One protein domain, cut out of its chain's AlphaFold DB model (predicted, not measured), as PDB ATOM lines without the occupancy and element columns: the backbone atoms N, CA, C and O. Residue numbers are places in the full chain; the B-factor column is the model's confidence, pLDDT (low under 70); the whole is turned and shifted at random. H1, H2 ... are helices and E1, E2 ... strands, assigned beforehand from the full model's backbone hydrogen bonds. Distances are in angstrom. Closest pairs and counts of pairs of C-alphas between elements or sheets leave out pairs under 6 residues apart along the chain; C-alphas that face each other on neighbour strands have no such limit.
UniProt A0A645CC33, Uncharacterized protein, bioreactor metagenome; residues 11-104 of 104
ATOM      1  N   ILE A  11     133.158 166.790 110.630       92.06
ATOM      2  CA  ILE A  11     134.388 166.118 110.230       92.06
ATOM      3  C   ILE A  11     134.119 164.621 110.125       92.06
ATOM      4  O   ILE A  11     133.665 163.974 111.069       92.06
ATOM      5  N   TYR A  12     134.486 164.058 108.986       91.88
ATOM      6  CA  TYR A  12     134.453 162.632 108.723       91.88
ATOM      7  C   TYR A  12     135.867 162.114 108.528       91.88
ATOM      8  O   TYR A  12     136.687 162.751 107.874       91.88
ATOM      9  N   GLU A  13     136.163 160.939 109.065       91.81
ATOM     10  CA  GLU A  13     137.461 160.293 108.889       91.81
ATOM     11  C   GLU A  13     137.317 158.959 108.176       91.81
ATOM     12  O   GLU A  13     136.466 158.136 108.521       91.81
ATOM     13  N   HIS A  14     138.181 158.737 107.191       91.50
ATOM     14  CA  HIS A  14     138.273 157.480 106.477       91.50
ATOM     15  C   HIS A  14     138.857 156.394 107.383       91.50
ATOM     16  O   HIS A  14     139.975 156.514 107.890       91.50
ATOM     17  N   ARG A  15     138.137 155.280 107.526       88.62
ATOM     18  CA  ARG A  15     138.463 154.198 108.469       88.62
ATOM     19  C   ARG A  15     139.822 153.538 108.234       88.62
ATOM     20  O   ARG A  15     140.390 153.004 109.179       88.62
ATOM     21  N   THR A  16     140.328 153.533 106.998       88.00
ATOM     22  CA  THR A  16     141.568 152.814 106.638       88.00
ATOM     23  C   THR A  16     142.755 153.704 106.277       88.00
ATOM     24  O   THR A  16     143.883 153.227 106.314       88.00
ATOM     25  N   SER A  17     142.538 154.973 105.913       84.06
ATOM     26  CA  SER A  17     143.582 155.826 105.314       84.06
ATOM     27  C   SER A  17     143.941 157.042 106.162       84.06
ATOM     28  O   SER A  17     144.797 157.822 105.754       84.06
ATOM     29  N   ALA A  18     143.299 157.210 107.325       82.56
ATOM     30  CA  ALA A  18     143.502 158.332 108.247       82.56
ATOM     31  C   ALA A  18     143.246 159.728 107.628       82.56
ATOM     32  O   ALA A  18     143.520 160.756 108.247       82.56
ATOM     33  N   ARG A  19     142.698 159.772 106.407       88.75
ATOM     34  CA  ARG A  19     142.271 160.998 105.735       88.75
ATOM     35  C   ARG A  19     141.011 161.526 106.392       88.75
ATOM     36  O   ARG A  19     140.107 160.749 106.707       88.75
ATOM     37  N   ARG A  20     140.925 162.844 106.533       91.62
ATOM     38  CA  ARG A  20     139.722 163.518 107.023       91.62
ATOM     39  C   ARG A  20     139.102 164.378 105.947       91.62
ATOM     40  O   ARG A  20     139.796 164.889 105.071       91.62
ATOM     41  N   LEU A  21     137.798 164.535 106.054       91.38
ATOM     42  CA  LEU A  21     136.958 165.302 105.159       91.38
ATOM     43  C   LEU A  21     136.059 166.189 106.013       91.38
ATOM     44  O   LEU A  21     135.390 165.703 106.921       91.38
ATOM     45  N   LEU A  22     136.075 167.486 105.744       91.50
ATOM     46  CA  LEU A  22     135.186 168.459 106.361       91.50
ATOM     47  C   LEU A  22     134.159 168.886 105.326       91.50
ATOM     48  O   LEU A  22     134.517 169.315 104.230       91.50
ATOM     49  N   VAL A  23     132.890 168.791 105.694       90.56
ATOM     50  CA  VAL A  23     131.787 169.226 104.841       90.56
ATOM     51  C   VAL A  23     131.536 170.705 105.092       90.56
ATOM     52  O   VAL A  23     131.071 171.088 106.161       90.56
ATOM     53  N   ILE A  24     131.862 171.548 104.119       88.12
ATOM     54  CA  ILE A  24     131.705 173.005 104.207       88.12
ATOM     55  C   ILE A  24     130.279 173.424 103.893       88.12
ATOM     56  O   ILE A  24     129.734 174.305 104.546       88.12
ATOM     57  N   ASN A  25     129.667 172.761 102.919       83.25
ATOM     58  CA  ASN A  25     128.295 173.011 102.526       83.25
ATOM     59  C   ASN A  25     127.615 171.682 102.218       83.25
ATOM     60  O   ASN A  25     128.133 170.885 101.432       83.25
ATOM     61  N   HIS A  26     126.450 171.479 102.823       71.31
ATOM     62  CA  HIS A  26     125.513 170.448 102.419       71.31
ATOM     63  C   HIS A  26     124.121 171.061 102.285       71.31
ATOM     64  O   HIS A  26     123.371 171.144 103.259       71.31
ATOM     65  N   ASN A  27     123.773 171.474 101.067       69.44
ATOM     66  CA  ASN A  27     122.433 171.933 100.746       69.44
ATOM     67  C   ASN A  27     121.752 170.910  99.820       69.44
ATOM     68  O   ASN A  27     122.155 170.780  98.668       69.44
ATOM     69  N   PRO A  28     120.706 170.198 100.277       65.12
ATOM     70  CA  PRO A  28     120.015 169.195  99.464       65.12
ATOM     71  C   PRO A  28     119.264 169.786  98.260       65.12
ATOM     72  O   PRO A  28     118.848 169.035  97.381       65.12
ATOM     73  N   MET A  29     119.069 171.109  98.213       69.25
ATOM     74  CA  MET A  29     118.526 171.809  97.045       69.25
ATOM     75  C   MET A  29     119.610 172.259  96.056       69.25
ATOM     76  O   MET A  29     119.275 172.684  94.952       69.25
ATOM     77  N   GLN A  30     120.889 172.181  96.434       68.62
ATOM     78  CA  GLN A  30     122.015 172.451  95.546       68.62
ATOM     79  C   GLN A  30     122.554 171.133  94.988       68.62
ATOM     80  O   GLN A  30     122.577 170.104  95.660       68.62
ATOM     81  N   LEU A  31     122.980 171.167  93.727       74.19
ATOM     82  CA  LEU A  31     123.549 170.001  93.045       74.19
ATOM     83  C   LEU A  31     125.004 169.736  93.452       74.19
ATOM     84  O   LEU A  31     125.544 168.675  93.148       74.19
ATOM     85  N   GLU A  32     125.617 170.688  94.149       80.69
ATOM     86  CA  GLU A  32     127.030 170.699  94.497       80.69
ATOM     87  C   GLU A  32     127.207 170.789  96.012       80.69
ATOM     88  O   GLU A  32     126.392 171.357  96.740       80.69
ATOM     89  N   SER A  33     128.284 170.193  96.503       85.06
ATOM     90  CA  SER A  33     128.708 170.252  97.894       85.06
ATOM     91  C   SER A  33     130.182 170.616  97.957       85.06
ATOM     92  O   SER A  33     130.969 170.239  97.089       85.06
ATOM     93  N   LEU A  34     130.549 171.356  98.999       87.94
ATOM     94  CA  LEU A  34     131.913 171.834  99.197       87.94
ATOM     95  C   LEU A  34     132.578 171.049 100.307       87.94
ATOM     96  O   LEU A  34     132.018 170.921 101.399       87.94
ATOM     97  N   LEU A  35     133.773 170.549 100.025       90.56
ATOM     98  CA  LEU A  35     134.528 169.690 100.918       90.56
ATOM     99  C   LEU A  35     135.967 170.179 101.043       90.56
ATOM    100  O   LEU A  35     136.579 170.597 100.064       90.56
ATOM    101  N   LEU A  36     136.531 170.055 102.241       91.81
ATOM    102  CA  LEU A  36     137.972 170.154 102.456       91.81
ATOM    103  C   LEU A  36     138.527 168.818 102.902       91.81
ATOM    104  O   LEU A  36     137.855 168.064 103.609       91.81
ATOM    105  N   THR A  37     139.780 168.555 102.550       90.81
ATOM    106  CA  THR A  37     140.470 167.341 102.980       90.81
ATOM    107  C   THR A  37     141.660 167.658 103.873       90.81
ATOM    108  O   THR A  37     142.287 168.709 103.774       90.81
ATOM    109  N   ALA A  38     141.960 166.739 104.784       90.12
ATOM    110  CA  ALA A  38     143.204 166.737 105.533       90.12
ATOM    111  C   ALA A  38     143.888 165.384 105.344       90.12
ATOM    112  O   ALA A  38     143.266 164.325 105.484       90.12
ATOM    113  N   ALA A  39     145.185 165.423 105.039       87.31
ATOM    114  CA  ALA A  39     145.971 164.228 104.746       87.31
ATOM    115  C   ALA A  39     146.190 163.318 105.971       87.31
ATOM    116  O   ALA A  39     146.551 162.157 105.796       87.31
ATOM    117  N   ALA A  40     145.974 163.830 107.188       86.25
ATOM    118  CA  ALA A  40     146.154 163.090 108.434       86.25
ATOM    119  C   ALA A  40     145.164 163.528 109.542       86.25
ATOM    120  O   ALA A  40     144.607 164.633 109.464       86.25
ATOM    121  N   PRO A  41     144.992 162.716 110.610       79.88
ATOM    122  CA  PRO A  41     144.073 162.976 111.725       79.88
ATOM    123  C   PRO A  41     144.403 164.197 112.584       79.88
ATOM    124  O   PRO A  41     143.531 164.686 113.290       79.88
ATOM    125  N   ASP A  42     145.626 164.717 112.499       82.38
ATOM    126  CA  ASP A  42     146.055 165.915 113.236       82.38
ATOM    127  C   ASP A  42     146.501 167.052 112.301       82.38
ATOM    128  O   ASP A  42     146.828 168.146 112.753       82.38
ATOM    129  N   ALA A  43     146.493 166.823 110.983       85.62
ATOM    130  CA  ALA A  43     146.865 167.842 110.005       85.62
ATOM    131  C   ALA A  43     145.748 168.885 109.835       85.62
ATOM    132  O   ALA A  43     144.578 168.501 109.778       85.62
ATOM    133  N   PRO A  44     146.058 170.184 109.707       85.69
ATOM    134  CA  PRO A  44     145.042 171.176 109.367       85.69
ATOM    135  C   PRO A  44     144.362 170.823 108.032       85.69
ATOM    136  O   PRO A  44     144.958 170.161 107.181       85.69
ATOM    137  N   PHE A  45     143.110 171.259 107.861       87.69
ATOM    138  CA  PHE A  45     142.451 171.183 106.558       87.69
ATOM    139  C   PHE A  45     143.189 172.079 105.574       87.69
ATOM    140  O   PHE A  45     143.451 173.245 105.872       87.69
ATOM    141  N   ASP A  46     143.533 171.511 104.427       86.19
ATOM    142  CA  ASP A  46     144.250 172.228 103.387       86.19
ATOM    143  C   ASP A  46     143.254 173.084 102.601       86.19
ATOM    144  O   ASP A  46     142.399 172.546 101.898       86.19
ATOM    145  N   LEU A  47     143.343 174.405 102.764       83.81
ATOM    146  CA  LEU A  47     142.434 175.374 102.146       83.81
ATOM    147  C   LEU A  47     142.565 175.403 100.620       83.81
ATOM    148  O   LEU A  47     141.577 175.673  99.941       83.81
ATOM    149  N   ASP A  48     143.743 175.054 100.097       81.88
ATOM    150  CA  ASP A  48     143.993 174.954  98.658       81.88
ATOM    151  C   ASP A  48     143.390 173.658  98.080       81.88
ATOM    152  O   ASP A  48     143.203 173.523  96.873       81.88
ATOM    153  N   SER A  49     143.020 172.703  98.946       83.00
ATOM    154  CA  SER A  49     142.377 171.434  98.577       83.00
ATOM    155  C   SER A  49     140.844 171.497  98.532       83.00
ATOM    156  O   SER A  49     140.189 170.447  98.583       83.00
ATOM    157  N   LEU A  50     140.259 172.702  98.468       86.88
ATOM    158  CA  LEU A  50     138.810 172.879  98.370       86.88
ATOM    159  C   LEU A  50     138.269 172.151  97.138       86.88
ATOM    160  O   LEU A  50     138.625 172.450  96.000       86.88
ATOM    161  N   GLN A  51     137.383 171.197  97.386       85.75
ATOM    162  CA  GLN A  51     136.770 170.370  96.361       85.75
ATOM    163  C   GLN A  51     135.289 170.692  96.246       85.75
ATOM    164  O   GLN A  51     134.560 170.724  97.241       85.75
ATOM    165  N   VAL A  52     134.859 170.885  95.004       86.25
ATOM    166  CA  VAL A  52     133.452 170.899  94.621       86.25
ATOM    167  C   VAL A  52     133.114 169.494  94.155       86.25
ATOM    168  O   VAL A  52     133.727 168.994  93.215       86.25
ATOM    169  N   VAL A  53     132.171 168.849  94.830       86.44
ATOM    170  CA  VAL A  53     131.696 167.515  94.454       86.44
ATOM    171  C   VAL A  53     130.210 167.556  94.156       86.44
ATOM    172  O   VAL A  53     129.464 168.326  94.766       86.44
ATOM    173  N   ALA A  54     129.759 166.697  93.248       85.75
ATOM    174  CA  ALA A  54     128.334 166.527  93.016       85.75
ATOM    175  C   ALA A  54     127.651 165.923  94.255       85.75
ATOM    176  O   ALA A  54     128.232 165.117  94.990       85.75
ATOM    177  N   ILE A  55     126.374 166.248  94.453       81.50
ATOM    178  CA  ILE A  55     125.569 165.681  95.542       81.50
ATOM    179  C   ILE A  55     125.541 164.142  95.503       81.50
ATOM    180  O   ILE A  55     125.544 163.492  96.549       81.50
ATOM    181  N   ASP A  56     125.594 163.550  94.308       83.56
ATOM    182  CA  ASP A  56     125.628 162.099  94.113       83.56
ATOM    183  C   ASP A  56     126.903 161.456  94.677       83.56
ATOM    184  O   ASP A  56     126.837 160.373  95.262       83.56
ATOM    185  N   GLU A  57     128.053 162.129  94.572       84.62
ATOM    186  CA  GLU A  57     129.310 161.662  95.172       84.62
ATOM    187  C   GLU A  57     129.219 161.685  96.697       84.62
ATOM    188  O   GLU A  57     129.621 160.736  97.373       84.62
ATOM    189  N   LEU A  58     128.598 162.724  97.252       83.25
ATOM    190  CA  LEU A  58     128.358 162.833  98.684       83.25
ATOM    191  C   LEU A  58     127.397 161.735  99.185       83.25
ATOM    192  O   LEU A  58     127.620 161.114 100.229       83.25
ATOM    193  N   ILE A  59     126.358 161.417  98.408       81.75
ATOM    194  CA  ILE A  59     125.458 160.285  98.674       81.75
ATOM    195  C   ILE A  59     126.214 158.951  98.583       81.75
ATOM    196  O   ILE A  59     125.989 158.060  99.410       81.75
ATOM    197  N   ALA A  60     127.120 158.793  97.615       84.62
ATOM    198  CA  ALA A  60     127.958 157.605  97.494       84.62
ATOM    199  C   ALA A  60     128.873 157.439  98.719       84.62
ATOM    200  O   ALA A  60     128.905 156.353  99.302       84.62
ATOM    201  N   LEU A  61     129.509 158.520  99.187       83.50
ATOM    202  CA  LEU A  61     130.304 158.537 100.422       83.50
ATOM    203  C   LEU A  61     129.473 158.080 101.624       83.50
ATOM    204  O   LEU A  61     129.893 157.192 102.366       83.50
ATOM    205  N   ARG A  62     128.250 158.600 101.775       83.31
ATOM    206  CA  ARG A  62     127.308 158.156 102.815       83.31
ATOM    207  C   ARG A  62     127.014 156.656 102.749       83.31
ATOM    208  O   ARG A  62     126.918 156.000 103.787       83.31
ATOM    209  N   ARG A  63     126.815 156.118 101.545       85.12
ATOM    210  CA  ARG A  63     126.453 154.707 101.332       85.12
ATOM    211  C   ARG A  63     127.641 153.756 101.453       85.12
ATOM    212  O   ARG A  63     127.414 152.579 101.716       85.12
ATOM    213  N   SER A  64     128.866 154.254 101.285       85.81
ATOM    214  CA  SER A  64     130.097 153.459 101.359       85.81
ATOM    215  C   SER A  64     130.331 152.846 102.747       85.81
ATOM    216  O   SER A  64     130.844 151.738 102.859       85.81
ATOM    217  N   GLY A  65     129.953 153.557 103.818       84.06
ATOM    218  CA  GLY A  65     130.292 153.176 105.193       84.06
ATOM    219  C   GLY A  65     131.789 153.288 105.530       84.06
ATOM    220  O   GLY A  65     132.195 152.921 106.634       84.06
ATOM    221  N   GLU A  66     132.608 153.815 104.615       88.56
ATOM    222  CA  GLU A  66     134.068 153.918 104.758       88.56
ATOM    223  C   GLU A  66     134.498 155.028 105.717       88.56
ATOM    224  O   GLU A  66     135.628 155.031 106.207       88.56
ATOM    225  N   TYR A  67     133.582 155.940 106.026       89.44
ATOM    226  CA  TYR A  67     133.822 157.078 106.893       89.44
ATOM    227  C   TYR A  67     133.174 156.886 108.266       89.44
ATOM    228  O   TYR A  67     132.170 156.182 108.430       89.44
ATOM    229  N   ARG A  68     133.780 157.507 109.276       89.31
ATOM    230  CA  ARG A  68     133.206 157.675 110.613       89.31
ATOM    231  C   ARG A  68     133.036 159.157 110.919       89.31
ATOM    232  O   ARG A  68     133.909 159.950 110.585       89.31
ATOM    233  N   ASP A  69     131.921 159.499 111.549       91.00
ATOM    234  CA  ASP A  69     131.647 160.838 112.073       91.00
ATOM    235  C   ASP A  69     132.551 161.084 113.298       91.00
ATOM    236  O   ASP A  69     132.568 160.269 114.226       91.00
ATOM    237  N   LEU A  70     133.355 162.151 113.261       90.06
ATOM    238  CA  LEU A  70     134.204 162.596 114.374       90.06
ATOM    239  C   LEU A  70     133.585 163.754 115.172       90.06
ATOM    240  O   LEU A  70     134.159 164.182 116.173       90.06
ATOM    241  N   GLY A  71     132.421 164.239 114.755       90.38
ATOM    242  CA  GLY A  71     131.736 165.386 115.321       90.38
ATOM    243  C   GLY A  71     131.938 166.667 114.523       90.38
ATOM    244  O   GLY A  71     132.625 166.726 113.498       90.38
ATOM    245  N   ASP A  72     131.289 167.708 115.023       90.94
ATOM    246  CA  ASP A  72     131.228 169.005 114.372       90.94
ATOM    247  C   ASP A  72     132.459 169.841 114.726       90.94
ATOM    248  O   ASP A  72     132.931 169.852 115.868       90.94
ATOM    249  N   LEU A  73     132.985 170.561 113.736       87.25
ATOM    250  CA  LEU A  73     133.993 171.579 113.972       87.25
ATOM    251  C   LEU A  73     133.371 172.663 114.874       87.25
ATOM    252  O   LEU A  73     132.245 173.096 114.615       87.25
ATOM    253  N   PRO A  74     134.082 173.138 115.915       87.50
ATOM    254  CA  PRO A  74     133.583 174.219 116.756       87.50
ATOM    255  C   PRO A  74     133.174 175.427 115.912       87.50
ATOM    256  O   PRO A  74     133.894 175.785 114.977       87.50
ATOM    257  N   SER A  75     132.066 176.084 116.259       84.81
ATOM    258  CA  SER A  75     131.505 177.189 115.467       84.81
ATOM    259  C   SER A  75     132.528 178.294 115.181       84.81
ATOM    260  O   SER A  75     132.637 178.743 114.043       84.81
ATOM    261  N   ASP A  76     133.355 178.659 116.166       85.94
ATOM    262  CA  ASP A  76     134.443 179.631 115.985       85.94
ATOM    263  C   ASP A  76     135.503 179.157 114.978       85.94
ATOM    264  O   ASP A  76     136.040 179.949 114.203       85.94
ATOM    265  N   GLY A  77     135.820 177.861 114.987       85.69
ATOM    266  CA  GLY A  77     136.759 177.247 114.052       85.69
ATOM    267  C   GLY A  77     136.198 177.213 112.634       85.69
ATOM    268  O   GLY A  77     136.903 177.564 111.691       85.69
ATOM    269  N   PHE A  78     134.919 176.865 112.495       87.19
ATOM    270  CA  PHE A  78     134.219 176.848 111.214       87.19
ATOM    271  C   PHE A  78     134.127 178.245 110.598       87.19
ATOM    272  O   PHE A  78     134.499 178.433 109.444       87.19
ATOM    273  N   GLN A  79     133.763 179.253 111.392       86.81
ATOM    274  CA  GLN A  79     133.707 180.646 110.945       86.81
ATOM    275  C   GLN A  79     135.078 181.193 110.524       86.81
ATOM    276  O   GLN A  79     135.197 181.882 109.509       86.81
ATOM    277  N   ARG A  80     136.148 180.863 111.260       87.62
ATOM    278  CA  ARG A  80     137.517 181.222 110.851       87.62
ATOM    279  C   ARG A  80     137.906 180.568 109.531       87.62
ATOM    280  O   ARG A  80     138.528 181.222 108.700       87.62
ATOM    281  N   LEU A  81     137.535 179.306 109.346       88.75
ATOM    282  CA  LEU A  81     137.823 178.561 108.130       88.75
ATOM    283  C   LEU A  81     137.075 179.143 106.923       88.75
ATOM    284  O   LEU A  81     137.700 179.366 105.892       88.75
ATOM    285  N   LEU A  82     135.787 179.476 107.061       88.25
ATOM    286  CA  LEU A  82     135.019 180.138 105.999       88.25
ATOM    287  C   LEU A  82     135.650 181.472 105.585       88.25
ATOM    288  O   LEU A  82     135.833 181.729 104.398       88.25
ATOM    289  N   ARG A  83     136.064 182.297 106.554       88.31
ATOM    290  CA  ARG A  83     136.764 183.562 106.275       88.31
ATOM    291  C   ARG A  83     138.102 183.349 105.569       88.31
ATOM    292  O   ARG A  83     138.458 184.141 104.702       88.31
ATOM    293  N   ALA A  84     138.836 182.299 105.934       88.06
ATOM    294  CA  ALA A  84     140.092 181.956 105.278       88.06
ATOM    295  C   ALA A  84     139.858 181.527 103.821       88.06
ATOM    296  O   ALA A  84     140.552 182.020 102.935       88.06
ATOM    297  N   LEU A  85     138.829 180.714 103.556       87.31
ATOM    298  CA  LEU A  85     138.426 180.366 102.190       87.31
ATOM    299  C   LEU A  85     138.036 181.613 101.391       87.31
ATOM    300  O   LEU A  85     138.579 181.827 100.319       87.31
ATOM    301  N   LEU A  86     137.190 182.497 101.932       87.88
ATOM    302  CA  LEU A  86     136.783 183.745 101.265       87.88
ATOM    303  C   LEU A  86     137.953 184.688 100.942       87.88
ATOM    304  O   LEU A  86     137.862 185.503 100.020       87.88
ATOM    305  N   SER A  87     139.056 184.583 101.687       86.06
ATOM    306  CA  SER A  87     140.277 185.340 101.411       86.06
ATOM    307  C   SER A  87     141.107 184.778 100.249       86.06
ATOM    308  O   SER A  87     141.987 185.482  99.752       86.06
ATOM    309  N   ALA A  88     140.819 183.555  99.784       82.31
ATOM    310  CA  ALA A  88     141.510 182.943  98.657       82.31
ATOM    311  C   ALA A  88     141.121 183.645  97.336       82.31
ATOM    312  O   ALA A  88     139.934 183.729  96.991       82.31
ATOM    313  N   PRO A  89     142.099 184.172  96.574       73.81
ATOM    314  CA  PRO A  89     141.827 184.943  95.361       73.81
ATOM    315  C   PRO A  89     141.377 184.078  94.175       73.81
ATOM    316  O   PRO A  89     140.824 184.617  93.223       73.81
ATOM    317  N   GLU A  90     141.592 182.763  94.228       79.06
ATOM    318  CA  GLU A  90     141.318 181.830  93.122       79.06
ATOM    319  C   GLU A  90     139.903 181.225  93.154       79.06
ATOM    320  O   GLU A  90     139.562 180.394  92.314       79.06
ATOM    321  N   LEU A  91     139.054 181.639  94.101       79.25
ATOM    322  CA  LEU A  91     137.662 181.190  94.154       79.25
ATOM    323  C   LEU A  91     136.838 181.772  93.005       79.25
ATOM    324  O   LEU A  91     136.867 182.978  92.753       79.25
ATOM    325  N   SER A  92     136.025 180.923  92.373       79.50
ATOM    326  CA  SER A  92     135.000 181.383  91.439       79.50
ATOM    327  C   SER A  92     133.937 182.233  92.145       79.50
ATOM    328  O   SER A  92     133.724 182.129  93.357       79.50
ATOM    329  N   GLU A  93     133.252 183.078  91.377       81.50
ATOM    330  CA  GLU A  93     132.199 183.970  91.880       81.50
ATOM    331  C   GLU A  93     131.030 183.194  92.513       81.50
ATOM    332  O   GLU A  93     130.537 183.568  93.581       81.50
ATOM    333  N   ASP A  94     130.656 182.056  91.922       79.12
ATOM    334  CA  ASP A  94     129.618 181.168  92.454       79.12
ATOM    335  C   ASP A  94     130.011 180.589  93.822       79.12
ATOM    336  O   ASP A  94     129.230 180.625  94.775       79.12
ATOM    337  N   LEU A  95     131.254 180.110  93.956       79.25
ATOM    338  CA  LEU A  95     131.769 179.569  95.216       79.25
ATOM    339  C   LEU A  95     131.885 180.637  96.292       79.25
ATOM    340  O   LEU A  95     131.578 180.380  97.454       79.25
ATOM    341  N   ARG A  96     132.307 181.841  95.906       83.69
ATOM    342  CA  ARG A  96     132.369 182.983  96.812       83.69
ATOM    343  C   ARG A  96     130.981 183.323  97.348       83.69
ATOM    344  O   ARG A  96     130.827 183.391  98.560       83.69
ATOM    345  N   THR A  97     129.980 183.424  96.475       83.94
ATOM    346  CA  THR A  97     128.585 183.694  96.865       83.94
ATOM    347  C   THR A  97     128.055 182.630  97.832       83.94
ATOM    348  O   THR A  97     127.423 182.950  98.838       83.94
ATOM    349  N   LEU A  98     128.349 181.351  97.568       81.56
ATOM    350  CA  LEU A  98     127.983 180.248  98.460       81.56
ATOM    351  C   LEU A  98     128.656 180.363  99.830       81.56
ATOM    352  O   LEU A  98     127.996 180.195 100.850       81.56
ATOM    353  N   LEU A  99     129.959 180.640  99.867       84.19
ATOM    354  CA  LEU A  99     130.713 180.773 101.113       84.19
ATOM    355  C   LEU A  99     130.291 182.008 101.919       84.19
ATOM    356  O   LEU A  99     130.236 181.930 103.144       84.19
ATOM    357  N   GLU A 100     129.961 183.118 101.255       85.50
ATOM    358  CA  GLU A 100     129.424 184.326 101.892       85.50
ATOM    359  C   GLU A 100     128.085 184.032 102.574       85.50
ATOM    360  O   GLU A 100     127.930 184.339 103.754       85.50
ATOM    361  N   ALA A 101     127.174 183.328 101.896       82.69
ATOM    362  CA  ALA A 101     125.886 182.927 102.465       82.69
ATOM    363  C   ALA A 101     126.005 181.984 103.681       82.69
ATOM    364  O   ALA A 101     125.075 181.888 104.476       82.69
ATOM    365  N   LEU A 102     127.125 181.267 103.826       80.62
ATOM    366  CA  LEU A 102     127.398 180.384 104.969       80.62
ATOM    367  C   LEU A 102     128.090 181.110 106.135       80.62
ATOM    368  O   LEU A 102     128.124 180.584 107.250       80.62
ATOM    369  N   ALA A 103     128.702 182.266 105.865       79.50
ATOM    370  CA  ALA A 103     129.437 183.068 106.838       79.50
ATOM    371  C   ALA A 103     128.575 184.157 107.509       79.50
ATOM    372  O   ALA A 103     129.039 184.772 108.475       79.50
ATOM    373  N   GLU A 104     127.366 184.394 106.993       71.00
ATOM    374  CA  GLU A 104     126.347 185.312 107.530       71.00
ATOM    375  C   GLU A 104     125.524 184.669 108.660       71.00
ATOM    376  O   GLU A 104     125.321 185.354 109.692       71.00
TER     377      GLU A 104
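What this domain is: This is residues 11 to 104 of the 104 residues of an uncharacterized protein of bioreactor metagenome (UniProt A0A645CC33). A strongly twisted and curled antiparallel sheet of five strands makes the core, and H1 runs beside it, from the end of edge strand E4 towards the start of the other edge strand, E5. Away from H1, H2 and H3 form a helical hairpin that only grazes the sheet, and residues 59 to 64 of H1 stand free. The printed part has 94 residues with five named strands and three named helices, in the chain order E1 E2 E3 E4 H1 E5 H2 H3, and its class is mixed, helices and strands. The sheet's order is E4 E3 E2 E1 E5. The whole is compact and rounded, with a radius of gyration of the C-alphas of 13.0 A and spans of 35 by 29 by 22 A.

How they stand to each other: E1, residues 11 to 14, E2, residues 20 to 25, E3, residues 32 to 38, and E4, residues 51 to 54, form a meander, each strand the antiparallel neighbour of the one before. E2 and E3 are a hairpin with directions 149 degrees apart, and N 22 and O 36 are 2.8 A apart, within hydrogen-bond range. In the hairpin of E1 and E2, N 12 and O 21 are within range at 2.8 A; in that of E3 and E4, N 33 and O 53 are at 2.8 A. E5, residues 67 to 72, is the antiparallel neighbour of E1, with N 13 and O 68 within range at 2.9 A. From edge to edge the strands' lines turn by 115 degrees. H1, residues 55 to 64, is on the sheet at the sheet's level, with a height of 1.1 A; its closest C-alphas to E3 are those of Ile 55 and Glu 32, 5.3 A apart. H2, residues 75 to 86, only grazes the sheet with residues 78 to 82, and H3, residues 93 to 103, only grazes it with residues 95 to 102. H2 and H3 touch, with Leu 86 and Arg 96 closest at 6.3 A between C-alphas, and they run opposite ways at a shallow tilt of 20 degrees. H1 is apart from H2 and H3. In H1, H2 and H3 every O i to N i+4 pair is within hydrogen-bond range.

Where its parts are: E1 begins at C-alpha 11, (134.388, 166.118, 110.230). E3 is 20.0 A long from first to last C-alpha, E2 15.5 A, E5 14.3 A, E1 10.2 A and E4 9.9 A. H1 is 14.3 A long and begins at C-alpha 55, (125.569, 165.681, 95.542). H2 is 16.5 A long, and H3 is 15.2 A long, ending at C-alpha 103, (129.437, 183.068, 106.838).

The domain as a whole: The two C-alphas farthest apart, those of Thr 16 and Glu 104, are 35.9 A apart. The printed part has no cut and ends at the chain's last residue, 104. The link from E3 to E4, residues 39 to 50, is long. Mean pLDDT of the printed part is 84.6, and residues 27 to 30 are under 70.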